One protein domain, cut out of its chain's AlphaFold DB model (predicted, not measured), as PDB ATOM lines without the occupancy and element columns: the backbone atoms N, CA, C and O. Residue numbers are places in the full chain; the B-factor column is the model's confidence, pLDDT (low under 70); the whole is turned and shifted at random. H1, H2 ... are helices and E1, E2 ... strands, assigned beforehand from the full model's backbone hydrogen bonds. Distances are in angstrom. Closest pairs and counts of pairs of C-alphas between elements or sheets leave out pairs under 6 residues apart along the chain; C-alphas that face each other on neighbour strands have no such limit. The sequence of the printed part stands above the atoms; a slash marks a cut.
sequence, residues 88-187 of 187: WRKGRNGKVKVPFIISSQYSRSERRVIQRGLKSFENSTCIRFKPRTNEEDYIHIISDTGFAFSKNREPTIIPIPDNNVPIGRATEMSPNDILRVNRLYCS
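Overview. This is residues 88 to 187 of the 187 residues of the protein "Peptidase M12A domain-containing protein" of Pangasianodon hypophthalmus (UniProt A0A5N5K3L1). A small sheet of three parallel strands has H1 running along one face, and H2 sits at the end where E1 and E2 begin, only grazing the sheet. A long loop without named elements, residues 142 to 174, swings away from this body and comes back to H2, so that much of the length is loop. The printed part has 100 residues, with the order E1, H1, E2, E3, H2 along the chain and the strand order E2, E1, E3 across the sheet. The class is mixed, helices and strands, with 44 residues in named elements, under half. The whole is loose, with a radius of gyration of the C-alphas of 16.1 A and spans of 49 by 32 by 24 A.

Along the chain. E1 is residues 96 to 102, 19.2 A from first to last C-alpha, beginning with C-alpha 96 at (249.720, 197.648, 224.180). H1 follows as residues 108 to 124, 25.1 A long, with C-alpha 108 at (254.681, 194.067, 250.323). E2 is residues 127 to 131, 13.5 A, and E3 is residues 139 to 141, 6.2 A. H2 is residues 175 to 186, 14.9 A, ending with C-alpha 186 at (249.878, 205.250, 221.200).

Arrangement. E1 is the inner strand, and its pairing is staggered: residues 96 to 100 pair with E2 and residues 100 to 102 with E3. E2 and E1 are parallel at 39 degrees, with N 98 and O 128 within hydrogen-bond range at 2.9 A. E1 and E3 are parallel at 33 degrees, with N 141 and O 101 within hydrogen-bond range at 2.8 A. H1 is on the sheet at a height over the sheet of 9.2 A, over E2 and E1, and runs along the strands, at 8 degrees to E1 on the local plane. The closest C-alphas of H1 and E2 are those of Glu 122 and Arg 128, 5.6 A apart. E1, H1 and E2 form a strand-helix-strand unit, two parallel neighbour strands with a helix between, with a right-handed crossover; H1 on one face of the sheet gives two layers. H2 only grazes the sheet with residues 181 to 186; its closest C-alpha pair with E1 is Tyr 185 and Val 96, 7.3 A. H1 and H2 are close but not clearly touching, the C-alphas of Ser 124 and Ile 178 being closest at 6.5 A; they run the same way at a steep tilt of 69 degrees, only just short of about perpendicular. Every O i to N i+4 pair of H2 is within hydrogen-bond range, and 11 of 13 in H1.

Size, cuts and confidence. The outline is elongated, but only just, and the C-alphas farthest apart, those of Arg 92 and Asn 152, are 49.7 A apart. The printed part has no cut. The link from E3 to H2 is long, 33 residues, and its residues 160 to 165 stand free. The mean pLDDT of the printed part is 81.9; residues 144 to 151, 153 and 155 to 170 are under 70.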
ATOM      1  N   TRP A  88     256.674 196.165 221.843       92.19
ATOM      2  CA  TRP A  88     255.465 195.473 222.271       92.19
ATOM      3  C   TRP A  88     254.343 195.660 221.248       92.19
ATOM      4  O   TRP A  88     254.053 196.772 220.797       92.19
ATOM      5  N   ARG A  89     253.689 194.559 220.874       91.75
ATOM      6  CA  ARG A  89     252.655 194.590 219.838       91.75
ATOM      7  C   ARG A  89     251.438 195.383 220.315       91.75
ATOM      8  O   ARG A  89     250.873 195.115 221.377       91.75
ATOM      9  N   LYS A  90     250.994 196.327 219.483       93.56
ATOM     10  CA  LYS A  90     249.726 197.037 219.674       93.56
ATOM     11  C   LYS A  90     248.572 196.132 219.252       93.56
ATOM     12  O   LYS A  90     248.552 195.599 218.144       93.56
ATOM     13  N   GLY A  91     247.624 195.931 220.161       92.94
ATOM     14  CA  GLY A  91     246.398 195.195 219.891       92.94
ATOM     15  C   GLY A  91     245.439 195.993 219.007       92.94
ATOM     16  O   GLY A  91     245.542 197.213 218.886       92.94
ATOM     17  N   ARG A  92     244.444 195.305 218.435       94.88
ATOM     18  CA  ARG A  92     243.407 195.925 217.585       94.88
ATOM     19  C   ARG A  92     242.585 197.001 218.304       94.88
ATOM     20  O   ARG A  92     242.067 197.902 217.666       94.88
ATOM     21  N   ASN A  93     242.497 196.930 219.629       94.75
ATOM     22  CA  ASN A  93     241.842 197.931 220.477       94.75
ATOM     23  C   ASN A  93     242.724 199.163 220.771       94.75
ATOM     24  O   ASN A  93     242.417 199.939 221.674       94.75
ATOM     25  N   GLY A  94     243.867 199.295 220.095       94.94
ATOM     26  CA  GLY A  94     244.814 200.387 220.294       94.94
ATOM     27  C   GLY A  94     245.589 200.328 221.613       94.94
ATOM     28  O   GLY A  94     246.297 201.278 221.934       94.94
ATOM     29  N   LYS A  95     245.475 199.242 222.391       96.31
ATOM     30  CA  LYS A  95     246.210 199.054 223.650       96.31
ATOM     31  C   LYS A  95     247.421 198.157 223.447       96.31
ATOM     32  O   LYS A  95     247.382 197.212 222.661       96.31
ATOM     33  N   VAL A  96     248.478 198.425 224.200       96.94
ATOM     34  CA  VAL A  96     249.720 197.648 224.180       96.94
ATOM     35  C   VAL A  96     249.810 196.895 225.496       96.94
ATOM     36  O   VAL A  96     249.889 197.517 226.551       96.94
ATOM     37  N   LYS A  97     249.738 195.563 225.452       97.12
ATOM     38  CA  LYS A  97     249.813 194.731 226.660       97.12
ATOM     39  C   LYS A  97     251.267 194.367 226.938       97.12
ATOM     40  O   LYS A  97     251.920 193.820 226.058       97.12
ATOM     41  N   VAL A  98     251.728 194.643 228.153       97.44
ATOM     42  CA  VAL A  98     253.098 194.375 228.601       97.44
ATOM     43  C   VAL A  98     253.048 193.404 229.786       97.44
ATOM     44  O   VAL A  98     252.604 193.787 230.875       97.44
ATOM     45  N   PRO A  99     253.429 192.133 229.586       97.88
ATOM     46  CA  PRO A  99     253.513 191.151 230.659       97.88
ATOM     47  C   PRO A  99     254.660 191.478 231.617       97.88
ATOM     48  O   PRO A  99     255.733 191.898 231.180       97.88
ATOM     49  N   PHE A 100     254.465 191.258 232.917       97.06
ATOM     50  CA  PHE A 100     255.526 191.453 233.907       97.06
ATOM     51  C   PHE A 100     255.503 190.430 235.048       97.06
ATOM     52  O   PHE A 100     254.471 189.831 235.363       97.06
ATOM     53  N   ILE A 101     256.657 190.284 235.697       95.06
ATOM     54  CA  ILE A 101     256.859 189.582 236.967       95.06
ATOM     55  C   ILE A 101     257.580 190.536 237.924       95.06
ATOM     56  O   ILE A 101     258.486 191.256 237.511       95.06
ATOM     57  N   ILE A 102     257.199 190.528 239.204       93.00
ATOM     58  CA  ILE A 102     257.945 191.207 240.272       93.00
ATOM     59  C   ILE A 102     258.650 190.143 241.108       93.00
ATOM     60  O   ILE A 102     257.983 189.242 241.621       93.00
ATOM     61  N   SER A 103     259.968 190.271 241.266       90.25
ATOM     62  CA  SER A 103     260.794 189.341 242.040       90.25
ATOM     63  C   SER A 103     260.235 189.103 243.449       90.25
ATOM     64  O   SER A 103     259.633 189.983 244.086       90.25
ATOM     65  N   SER A 104     260.432 187.885 243.955       90.50
ATOM     66  CA  SER A 104     260.001 187.470 245.291       90.50
ATOM     67  C   SER A 104     260.674 188.282 246.407       90.50
ATOM     68  O   SER A 104     260.052 188.472 247.451       90.50
ATOM     69  N   GLN A 105     261.865 188.835 246.151       86.25
ATOM     70  CA  GLN A 105     262.672 189.599 247.112       86.25
ATOM     71  C   GLN A 105     262.015 190.886 247.625       86.25
ATOM     72  O   GLN A 105     262.381 191.382 248.685       86.25
ATOM     73  N   TYR A 106     261.066 191.450 246.875       86.75
ATOM     74  CA  TYR A 106     260.413 192.688 247.277       86.75
ATOM     75  C   TYR A 106     259.420 192.448 248.409       86.75
ATOM     76  O   TYR A 106     258.564 191.558 248.350       86.75
ATOM     77  N   SER A 107     259.465 193.320 249.406       90.94
ATOM     78  CA  SER A 107     258.458 193.408 250.452       90.94
ATOM     79  C   SER A 107     257.093 193.828 249.892       90.94
ATOM     80  O   SER A 107     256.946 194.346 248.779       90.94
ATOM     81  N   ARG A 108     256.040 193.647 250.695       94.06
ATOM     82  CA  ARG A 108     254.681 194.067 250.323       94.06
ATOM     83  C   ARG A 108     254.586 195.578 250.074       94.06
ATOM     84  O   ARG A 108     253.834 195.994 249.196       94.06
ATOM     85  N   SER A 109     255.309 196.396 250.835       90.69
ATOM     86  CA  SER A 109     255.359 197.852 250.652       90.69
ATOM     87  C   SER A 109     256.042 198.236 249.344       90.69
ATOM     88  O   SER A 109     255.484 199.036 248.597       90.69
ATOM     89  N   GLU A 110     257.177 197.625 249.014       87.56
ATOM     90  CA  GLU A 110     257.887 197.896 247.756       87.56
ATOM     91  C   GLU A 110     257.067 197.462 246.543       87.56
ATOM     92  O   GLU A 110     256.919 198.226 245.591       87.56
ATOM     93  N   ARG A 111     256.412 196.294 246.607       92.31
ATOM     94  CA  ARG A 111     255.476 195.867 245.556       92.31
ATOM     95  C   ARG A 111     254.366 196.887 245.314       92.31
ATOM     96  O   ARG A 111     254.032 197.141 244.162       92.31
ATOM     97  N   ARG A 112     253.821 197.510 246.369       91.56
ATOM     98  CA  ARG A 112     252.823 198.587 246.221       91.56
ATOM     99  C   ARG A 112     253.410 199.821 245.540       91.56
ATOM    100  O   ARG A 112     252.706 200.472 244.774       91.56
ATOM    101  N   VAL A 113     254.666 200.170 245.815       88.50
ATOM    102  CA  VAL A 113     255.354 201.275 245.127       88.50
ATOM    103  C   VAL A 113     255.501 200.952 243.640       88.50
ATOM    104  O   VAL A 113     255.055 201.743 242.815       88.50
ATOM    105  N   ILE A 114     256.003 199.760 243.304       89.12
ATOM    106  CA  ILE A 114     256.154 199.297 241.916       89.12
ATOM    107  C   ILE A 114     254.806 199.327 241.189       89.12
ATOM    108  O   ILE A 114     254.693 199.896 240.108       89.12
ATOM    109  N   GLN A 115     253.758 198.766 241.795       92.56
ATOM    110  CA  GLN A 115     252.420 198.734 241.205       92.56
ATOM    111  C   GLN A 115     251.839 200.135 240.983       92.56
ATOM    112  O   GLN A 115     251.211 200.365 239.952       92.56
ATOM    113  N   ARG A 116     252.063 201.082 241.906       90.38
ATOM    114  CA  ARG A 116     251.683 202.490 241.699       90.38
ATOM    115  C   ARG A 116     252.438 203.103 240.521       90.38
ATOM    116  O   ARG A 116     251.807 203.737 239.679       90.38
ATOM    117  N   GLY A 117     253.741 202.839 240.420       87.44
ATOM    118  CA  GLY A 117     254.561 203.247 239.281       87.44
ATOM    119  C   GLY A 117     253.999 202.717 237.963       87.44
ATOM    120  O   GLY A 117     253.669 203.508 237.085       87.44
ATOM    121  N   LEU A 118     253.766 201.404 237.851       92.31
ATOM    122  CA  LEU A 118     253.152 200.783 236.668       92.31
ATOM    123  C   LEU A 118     251.780 201.392 236.345       92.31
ATOM    124  O   LEU A 118     251.480 201.662 235.183       92.31
ATOM    125  N   LYS A 119     250.959 201.664 237.366       91.94
ATOM    126  CA  LYS A 119     249.636 202.264 237.176       91.94
ATOM    127  C   LYS A 119     249.706 203.667 236.575       91.94
ATOM    128  O   LYS A 119     248.839 204.016 235.774       91.94
ATOM    129  N   SER A 120     250.738 204.443 236.905       89.25
ATOM    130  CA  SER A 120     250.925 205.788 236.348       89.25
ATOM    131  C   SER A 120     251.055 205.778 234.815       89.25
ATOM    132  O   SER A 120     250.448 206.614 234.145       89.25
ATOM    133  N   PHE A 121     251.717 204.769 234.232       91.62
ATOM    134  CA  PHE A 121     251.772 204.590 232.775       91.62
ATOM    135  C   PHE A 121     250.385 204.321 232.191       91.62
ATOM    136  O   PHE A 121     250.038 204.859 231.141       91.62
ATOM    137  N   GLU A 122     249.579 203.476 232.838       94.62
ATOM    138  CA  GLU A 122     248.268 203.088 232.306       94.62
ATOM    139  C   GLU A 122     247.281 204.252 232.246       94.62
ATOM    140  O   GLU A 122     246.432 204.293 231.348       94.62
ATOM    141  N   ASN A 123     247.396 205.172 233.204       93.38
ATOM    142  CA  ASN A 123     246.535 206.342 233.321       93.38
ATOM    143  C   ASN A 123     246.791 207.351 232.196       93.38
ATOM    144  O   ASN A 123     245.845 207.953 231.697       93.38
ATOM    145  N   SER A 124     248.046 207.484 231.760       92.81
ATOM    146  CA  SER A 124     248.463 208.543 230.829       92.81
ATOM    147  C   SER A 124     248.835 208.034 229.433       92.81
ATOM    148  O   SER A 124     249.182 208.829 228.558       92.81
ATOM    149  N   THR A 125     248.782 206.716 229.205       95.25
ATOM    150  CA  THR A 125     249.183 206.095 227.932       95.25
ATOM    151  C   THR A 125     248.264 204.944 227.513       95.25
ATOM    152  O   THR A 125     247.297 204.585 228.190       95.25
ATOM    153  N   CYS A 126     248.561 204.323 226.371       96.56
ATOM    154  CA  CYS A 126     247.926 203.100 225.877       96.56
ATOM    155  C   CYS A 126     248.562 201.798 226.408       96.56
ATOM    156  O   CYS A 126     248.045 200.718 226.099       96.56
ATOM    157  N   ILE A 127     249.643 201.884 227.194       97.38
ATOM    158  CA  ILE A 127     250.328 200.732 227.797       97.38
ATOM    159  C   ILE A 127     249.461 200.130 228.902       97.38
ATOM    160  O   ILE A 127     248.891 200.852 229.717       97.38
ATOM    161  N   ARG A 128     249.325 198.808 228.934       97.44
ATOM    162  CA  ARG A 128     248.559 198.072 229.944       97.44
ATOM    163  C   ARG A 128     249.415 196.947 230.489       97.44
ATOM    164  O   ARG A 128     249.791 196.043 229.740       97.44
ATOM    165  N   PHE A 129     249.710 197.005 231.777       97.25
ATOM    166  CA  PHE A 129     250.505 195.986 232.429       97.25
ATOM    167  C   PHE A 129     249.614 194.829 232.842       97.25
ATOM    168  O   PHE A 129     248.477 195.007 233.280       97.25
ATOM    169  N   LYS A 130     250.131 193.615 232.700       96.56
ATOM    170  CA  LYS A 130     249.452 192.431 233.212       96.56
ATOM    171  C   LYS A 130     250.450 191.466 233.840       96.56
ATOM    172  O   LYS A 130     251.568 191.361 233.334       96.56
ATOM    173  N   PRO A 131     250.061 190.738 234.899       97.12
ATOM    174  CA  PRO A 131     250.851 189.612 235.362       97.12
ATOM    175  C   PRO A 131     251.132 188.668 234.193       97.12
ATOM    176  O   PRO A 131     250.229 188.366 233.402       97.12
ATOM    177  N   ARG A 132     252.392 188.257 234.061       97.06
ATOM    178  CA  ARG A 132     252.795 187.274 233.059       97.06
ATOM    179  C   ARG A 132     252.072 185.953 233.310       97.06
ATOM    180  O   ARG A 132     251.922 185.532 234.455       97.06
ATOM    181  N   THR A 133     251.673 185.298 232.230       96.38
ATOM    182  CA  THR A 133     251.203 183.914 232.242       96.38
ATOM    183  C   THR A 133     252.179 183.039 231.469       96.38
ATOM    184  O   THR A 133     252.992 182.339 232.059       96.38
ATOM    185  N   ASN A 134     252.142 183.121 230.147       95.12
ATOM    186  CA  ASN A 134     252.856 182.243 229.222       95.12
ATOM    187  C   ASN A 134     253.512 183.028 228.081       95.12
ATOM    188  O   ASN A 134     253.904 182.444 227.076       95.12
ATOM    189  N   GLU A 135     253.596 184.351 228.209       96.06
ATOM    190  CA  GLU A 135     254.271 185.182 227.224       96.06
ATOM    191  C   GLU A 135     255.772 184.922 227.248       96.06
ATOM    192  O   GLU A 135     256.381 184.832 228.317       96.06
ATOM    193  N   GLU A 136     256.351 184.809 226.059       90.44
ATOM    194  CA  GLU A 136     257.789 184.655 225.859       90.44
ATOM    195  C   GLU A 136     258.527 185.917 226.317       90.44
ATOM    196  O   GLU A 136     259.338 185.849 227.239       90.44
ATOM    197  N   ASP A 137     258.130 187.073 225.778       91.31
ATOM    198  CA  ASP A 137     258.649 188.380 226.168       91.31
ATOM    199  C   ASP A 137     257.888 188.943 227.377       91.31
ATOM    200  O   ASP A 137     256.655 189.056 227.375       91.31
ATOM    201  N   TYR A 138     258.619 189.363 228.412       93.12
ATOM    202  CA  TYR A 138     258.060 190.006 229.606       93.12
ATOM    203  C   TYR A 138     259.102 190.869 230.324       93.12
ATOM    204  O   TYR A 138     260.307 190.701 230.150       93.12
ATOM    205  N   ILE A 139     258.635 191.768 231.187       92.00
ATOM    206  CA  ILE A 139     259.499 192.537 232.089       92.00
ATOM    207  C   ILE A 139     259.682 191.764 233.398       92.00
ATOM    208  O   ILE A 139     258.701 191.441 234.072       92.00
ATOM    209  N   HIS A 140     260.926 191.512 233.803       88.75
ATOM    210  CA  HIS A 140     261.241 191.006 235.139       88.75
ATOM    211  C   HIS A 140     261.764 192.144 236.019       88.75
ATOM    212  O   HIS A 140     262.872 192.630 235.826       88.75
ATOM    213  N   ILE A 141     260.951 192.581 236.978       85.69
ATOM    214  CA  ILE A 141     261.310 193.656 237.903       85.69
ATOM    215  C   ILE A 141     262.056 193.030 239.078       85.69
ATOM    216  O   ILE A 141     261.470 192.265 239.851       85.69
ATOM    217  N   ILE A 142     263.338 193.357 239.203       79.38
ATOM    218  CA  ILE A 142     264.249 192.886 240.244       79.38
ATOM    219  C   ILE A 142     265.022 194.083 240.805       79.38
ATOM    220  O   ILE A 142     265.322 195.018 240.065       79.38
ATOM    221  N   SER A 143     265.313 194.081 242.108       71.25
ATOM    222  CA  SER A 143     266.188 195.095 242.700       71.25
ATOM    223  C   SER A 143     267.576 194.508 242.773       71.25
ATOM    224  O   SER A 143     267.781 193.481 243.416       71.25
ATOM    225  N   ASP A 144     268.536 195.181 242.179       61.25
ATOM    226  CA  ASP A 144     269.899 195.032 242.651       61.25
ATOM    227  C   ASP A 144     270.165 196.122 243.710       61.25
ATOM    228  O   ASP A 144     269.356 197.045 243.875       61.25
ATOM    229  N   THR A 145     271.194 195.962 244.537       55.31
ATOM    230  CA  THR A 145     271.458 196.889 245.659       55.31
ATOM    231  C   THR A 145     271.790 198.309 245.168       55.31
ATOM    232  O   THR A 145     272.157 198.504 244.019       55.31
ATOM    233  N   GLY A 146     271.717 199.336 246.025       50.25
ATOM    234  CA  GLY A 146     272.107 200.715 245.655       50.25
ATOM    235  C   GLY A 146     273.595 200.902 245.297       50.25
ATOM    236  O   GLY A 146     273.988 201.973 244.853       50.25
ATOM    237  N   PHE A 147     274.407 199.856 245.477       54.84
ATOM    238  CA  PHE A 147     275.797 199.739 245.023       54.84
ATOM    239  C   PHE A 147     275.938 198.717 243.895       54.84
ATOM    240  O   PHE A 147     277.053 198.293 243.589       54.84
ATOM    241  N   ALA A 148     274.828 198.258 243.317       50.72
ATOM    242  CA  ALA A 148     274.861 197.379 242.169       50.72
ATOM    243  C   ALA A 148     275.760 198.015 241.114       50.72
ATOM    244  O   ALA A 148     275.697 199.220 240.859       50.72
ATOM    245  N   PHE A 149     276.659 197.199 240.569       60.62
ATOM    246  CA  PHE A 149     277.664 197.615 239.589       60.62
ATOM    247  C   PHE A 149     278.784 198.530 240.135       60.62
ATOM    248  O   PHE A 149     279.677 198.916 239.381       60.62
ATOM    249  N   SER A 150     278.820 198.818 241.443       61.28
ATOM    250  CA  SER A 150     279.933 199.518 242.091       61.28
ATOM    251  C   SER A 150     281.074 198.557 242.431       61.28
ATOM    252  O   SER A 150     280.964 197.709 243.318       61.28
ATOM    253  N   LYS A 151     282.216 198.699 241.748       64.69
ATOM    254  CA  LYS A 151     283.421 197.886 242.006       64.69
ATOM    255  C   LYS A 151     284.141 198.288 243.302       64.69
ATOM    256  O   LYS A 151     284.796 197.461 243.928       64.69
ATOM    257  N   ASN A 152     284.035 199.555 243.688       77.94
ATOM    258  CA  ASN A 152     284.742 200.175 244.814       77.94
ATOM    259  C   ASN A 152     283.808 200.599 245.961       77.94
ATOM    260  O   ASN A 152     284.289 201.165 246.936       77.94
ATOM    261  N   ARG A 153     282.506 200.286 245.870       68.38
ATOM    262  CA  ARG A 153     281.439 200.717 246.797       68.38
ATOM    263  C   ARG A 153     281.175 202.227 246.815       68.38
ATOM    264  O   ARG A 153     280.491 202.703 247.714       68.38
ATOM    265  N   GLU A 154     281.657 202.957 245.816       75.06
ATOM    266  CA  GLU A 154     281.263 204.349 245.591       75.06
ATOM    267  C   GLU A 154     279.934 204.428 244.818       75.06
ATOM    268  O   GLU A 154     279.589 203.480 244.097       75.06
ATOM    269  N   PRO A 155     279.174 205.533 244.932       63.34
ATOM    270  CA  PRO A 155     277.962 205.746 244.148       63.34
ATOM    271  C   PRO A 155     278.244 205.679 242.642       63.34
ATOM    272  O   PRO A 155     279.156 206.335 242.141       63.34
ATOM    273  N   THR A 156     277.440 204.915 241.903       62.25
ATOM    274  CA  THR A 156     277.569 204.787 240.439       62.25
ATOM    275  C   THR A 156     276.854 205.904 239.673       62.25
ATOM    276  O   THR A 156     277.157 206.126 238.503       62.25
ATOM    277  N   ILE A 157     275.941 206.637 240.324       62.66
ATOM    278  CA  ILE A 157     275.185 207.759 239.752       62.66
ATOM    279  C   ILE A 157     275.248 208.942 240.724       62.66
ATOM    280  O   ILE A 157     274.832 208.822 241.875       62.66
ATOM    281  N   ILE A 158     275.735 210.091 240.247       61.28
ATOM    282  CA  ILE A 158     275.788 211.351 241.000       61.28
ATOM    283  C   ILE A 158     275.061 212.426 240.175       61.28
ATOM    284  O   ILE A 158     275.478 212.691 239.045       61.28
ATOM    285  N   PRO A 159     273.975 213.036 240.689       50.75
ATOM    286  CA  PRO A 159     273.292 214.111 239.979       50.75
ATOM    287  C   PRO A 159     274.157 215.378 239.895       50.75
ATOM    288  O   PRO A 159     274.910 215.706 240.809       50.75
ATOM    289  N   ILE A 160     274.050 216.091 238.773       43.94
ATOM    290  CA  ILE A 160     274.741 217.360 238.491       43.94
ATOM    291  C   ILE A 160     273.674 218.353 237.998       43.94
ATOM    292  O   ILE A 160     272.831 217.953 237.188       43.94
ATOM    293  N   PRO A 161     273.672 219.630 238.437       44.78
ATOM    294  CA  PRO A 161     274.705 220.314 239.229       44.78
ATOM    295  C   PRO A 161     274.625 220.084 240.742       44.78
ATOM    296  O   PRO A 161     275.628 220.258 241.428       44.78
ATOM    297  N   ASP A 162     273.460 219.700 241.257       55.91
ATOM    298  CA  ASP A 162     273.251 219.439 242.679       55.91
ATOM    299  C   ASP A 162     273.292 217.930 242.945       55.91
ATOM    300  O   ASP A 162     272.418 217.175 242.511       55.91
ATOM    301  N   ASN A 163     274.317 217.499 243.677       65.56
ATOM    302  CA  ASN A 163     274.533 216.103 244.045       65.56
ATOM    303  C   ASN A 163     273.575 215.603 245.140       65.56
ATOM    304  O   ASN A 163     273.529 214.399 245.392       65.56
ATOM    305  N   ASN A 164     272.789 216.492 245.755       69.31
ATOM    306  CA  ASN A 164     271.794 216.145 246.771       69.31
ATOM    307  C   ASN A 164     270.408 215.872 246.182       69.31
ATOM    308  O   ASN A 164     269.496 215.503 246.927       69.31
ATOM    309  N   VAL A 165     270.228 216.036 244.864       64.94
ATOM    310  CA  VAL A 165     268.948 215.766 244.202       64.94
ATOM    311  C   VAL A 165     268.548 214.305 244.451       64.94
ATOM    312  O   VAL A 165     269.267 213.392 244.038       64.94
ATOM    313  N   PRO A 166     267.394 214.041 245.095       61.62
ATOM    314  CA  PRO A 166     266.962 212.677 245.364       61.62
ATOM    315  C   PRO A 166     266.625 211.933 244.064       61.62
ATOM    316  O   PRO A 166     265.617 212.213 243.415       61.62
ATOM    317  N   ILE A 167     267.438 210.940 243.705       58.00
ATOM    318  CA  ILE A 167     267.170 210.019 242.591       58.00
ATOM    319  C   ILE A 167     266.375 208.809 243.109       58.00
ATOM    320  O   ILE A 167     266.451 208.444 244.282       58.00
ATOM    321  N   GLY A 168     265.552 208.201 242.249       64.19
ATOM    322  CA  GLY A 168     264.828 206.963 242.574       64.19
ATOM    323  C   GLY A 168     263.557 207.145 243.413       64.19
ATOM    324  O   GLY A 168     262.990 206.164 243.884       64.19
ATOM    325  N   ARG A 169     263.076 208.384 243.592       65.94
ATOM    326  CA  ARG A 169     261.825 208.691 244.317       65.94
ATOM    327  C   ARG A 169     260.597 208.894 243.424       65.94
ATOM    328  O   ARG A 169     259.529 209.211 243.940       65.94
ATOM    329  N   ALA A 170     260.734 208.744 242.107       68.19
ATOM    330  CA  ALA A 170     259.646 208.998 241.167       68.19
ATOM    331  C   ALA A 170     258.454 208.062 241.430       68.19
ATOM    332  O   ALA A 170     258.568 206.840 241.349       68.19
ATOM    333  N   THR A 171     257.298 208.647 241.745       70.12
ATOM    334  CA  THR A 171     256.039 207.912 241.946       70.12
ATOM    335  C   THR A 171     255.141 207.919 240.713       70.12
ATOM    336  O   THR A 171     254.196 207.135 240.644       70.12
ATOM    337  N   GLU A 172     255.432 208.795 239.752       74.50
ATOM    338  CA  GLU A 172     254.699 208.978 238.504       74.50
ATOM    339  C   GLU A 172     255.639 209.401 237.370       74.50
ATOM    340  O   GLU A 172     256.786 209.786 237.606       74.50
ATOM    341  N   MET A 173     255.155 209.303 236.132       77.06
ATOM    342  CA  MET A 173     255.914 209.713 234.952       77.06
ATOM    343  C   MET A 173     255.897 211.228 234.771       77.06
ATOM    344  O   MET A 173     254.858 211.864 234.950       77.06
ATOM    345  N   SER A 174     257.015 211.790 234.307       77.06
ATOM    346  CA  SER A 174     257.046 213.194 233.905       77.06
ATOM    347  C   SER A 174     256.208 213.432 232.633       77.06
ATOM    348  O   SER A 174     256.048 212.514 231.818       77.06
ATOM    349  N   PRO A 175     255.714 214.662 232.395       77.12
ATOM    350  CA  PRO A 175     254.990 215.006 231.168       77.12
ATOM    351  C   PRO A 175     255.753 214.671 229.876       77.12
ATOM    352  O   PRO A 175     255.166 214.170 228.915       77.12
ATOM    353  N   ASN A 176     257.072 214.878 229.860       70.50
ATOM    354  CA  ASN A 176     257.911 214.569 228.701       70.50
ATOM    355  C   ASN A 176     258.020 213.059 228.454       70.50
ATOM    356  O   ASN A 176     257.953 212.617 227.304       70.50
ATOM    357  N   ASP A 177     258.122 212.256 229.514       72.94
ATOM    358  CA  ASP A 177     258.164 210.795 229.396       72.94
ATOM    359  C   ASP A 177     256.818 210.243 228.905       72.94
ATOM    360  O   ASP A 177     256.782 209.391 228.013       72.94
ATOM    361  N   ILE A 178     255.703 210.804 229.392       80.44
ATOM    362  CA  ILE A 178     254.353 210.518 228.879       80.44
ATOM    363  C   ILE A 178     254.287 210.786 227.372       80.44
ATOM    364  O   ILE A 178     253.849 209.923 226.605       80.44
ATOM    365  N   LEU A 179     254.732 211.967 226.933       78.75
ATOM    366  CA  LEU A 179     254.695 212.363 225.526       78.75
ATOM    367  C   LEU A 179     255.509 211.402 224.649       78.75
ATOM    368  O   LEU A 179     255.035 210.973 223.594       78.75
ATOM    369  N   ARG A 180     256.711 211.026 225.097       80.25
ATOM    370  CA  ARG A 180     257.594 210.089 224.387       80.25
ATOM    371  C   ARG A 180     256.956 208.716 224.224       80.25
ATOM    372  O   ARG A 180     256.910 208.199 223.107       80.25
ATOM    373  N   VAL A 181     256.416 208.148 225.303       86.56
ATOM    374  CA  VAL A 181     255.738 206.843 225.257       86.56
ATOM    375  C   VAL A 181     254.523 206.899 224.331       86.56
ATOM    376  O   VAL A 181     254.350 206.017 223.486       86.56
ATOM    377  N   ASN A 182     253.713 207.956 224.427       88.50
ATOM    378  CA  ASN A 182     252.526 208.113 223.593       88.50
ATOM    379  C   ASN A 182     252.865 208.236 222.107       88.50
ATOM    380  O   ASN A 182     252.233 207.571 221.285       88.50
ATOM    381  N   ARG A 183     253.901 209.003 221.758       84.44
ATOM    382  CA  ARG A 183     254.380 209.107 220.374       84.44
ATOM    383  C   ARG A 183     254.904 207.776 219.839       84.44
ATOM    384  O   ARG A 183     254.777 207.506 218.650       84.44
ATOM    385  N   LEU A 184     255.501 206.950 220.698       85.12
ATOM    386  CA  LEU A 184     256.124 205.697 220.280       85.12
ATOM    387  C   LEU A 184     255.127 204.542 220.101       85.12
ATOM    388  O   LEU A 184     255.330 203.707 219.212       85.12
ATOM    389  N   TYR A 185     254.097 204.478 220.951       91.19
ATOM    390  CA  TYR A 185     253.183 203.332 221.063       91.19
ATOM    391  C   TYR A 185     251.706 203.668 220.818       91.19
ATOM    392  O   TYR A 185     250.923 202.792 220.438       91.19
ATOM    393  N   CYS A 186     251.292 204.908 221.058       91.06
ATOM    394  CA  CYS A 186     249.878 205.250 221.200       91.06
ATOM    395  C   CYS A 186     249.296 206.038 220.027       91.06
ATOM    396  O   CYS A 186     248.072 206.121 219.954       91.06
ATOM    397  N   SER A 187     250.133 206.468 219.080       82.94
ATOM    398  CA  SER A 187     249.732 206.959 217.752       82.94
ATOM    399  C   SER A 187     248.986 205.918 216.926       82.94
ATOM    400  O   SER A 187     249.389 204.728 216.988       82.94
TER     401      SER A 187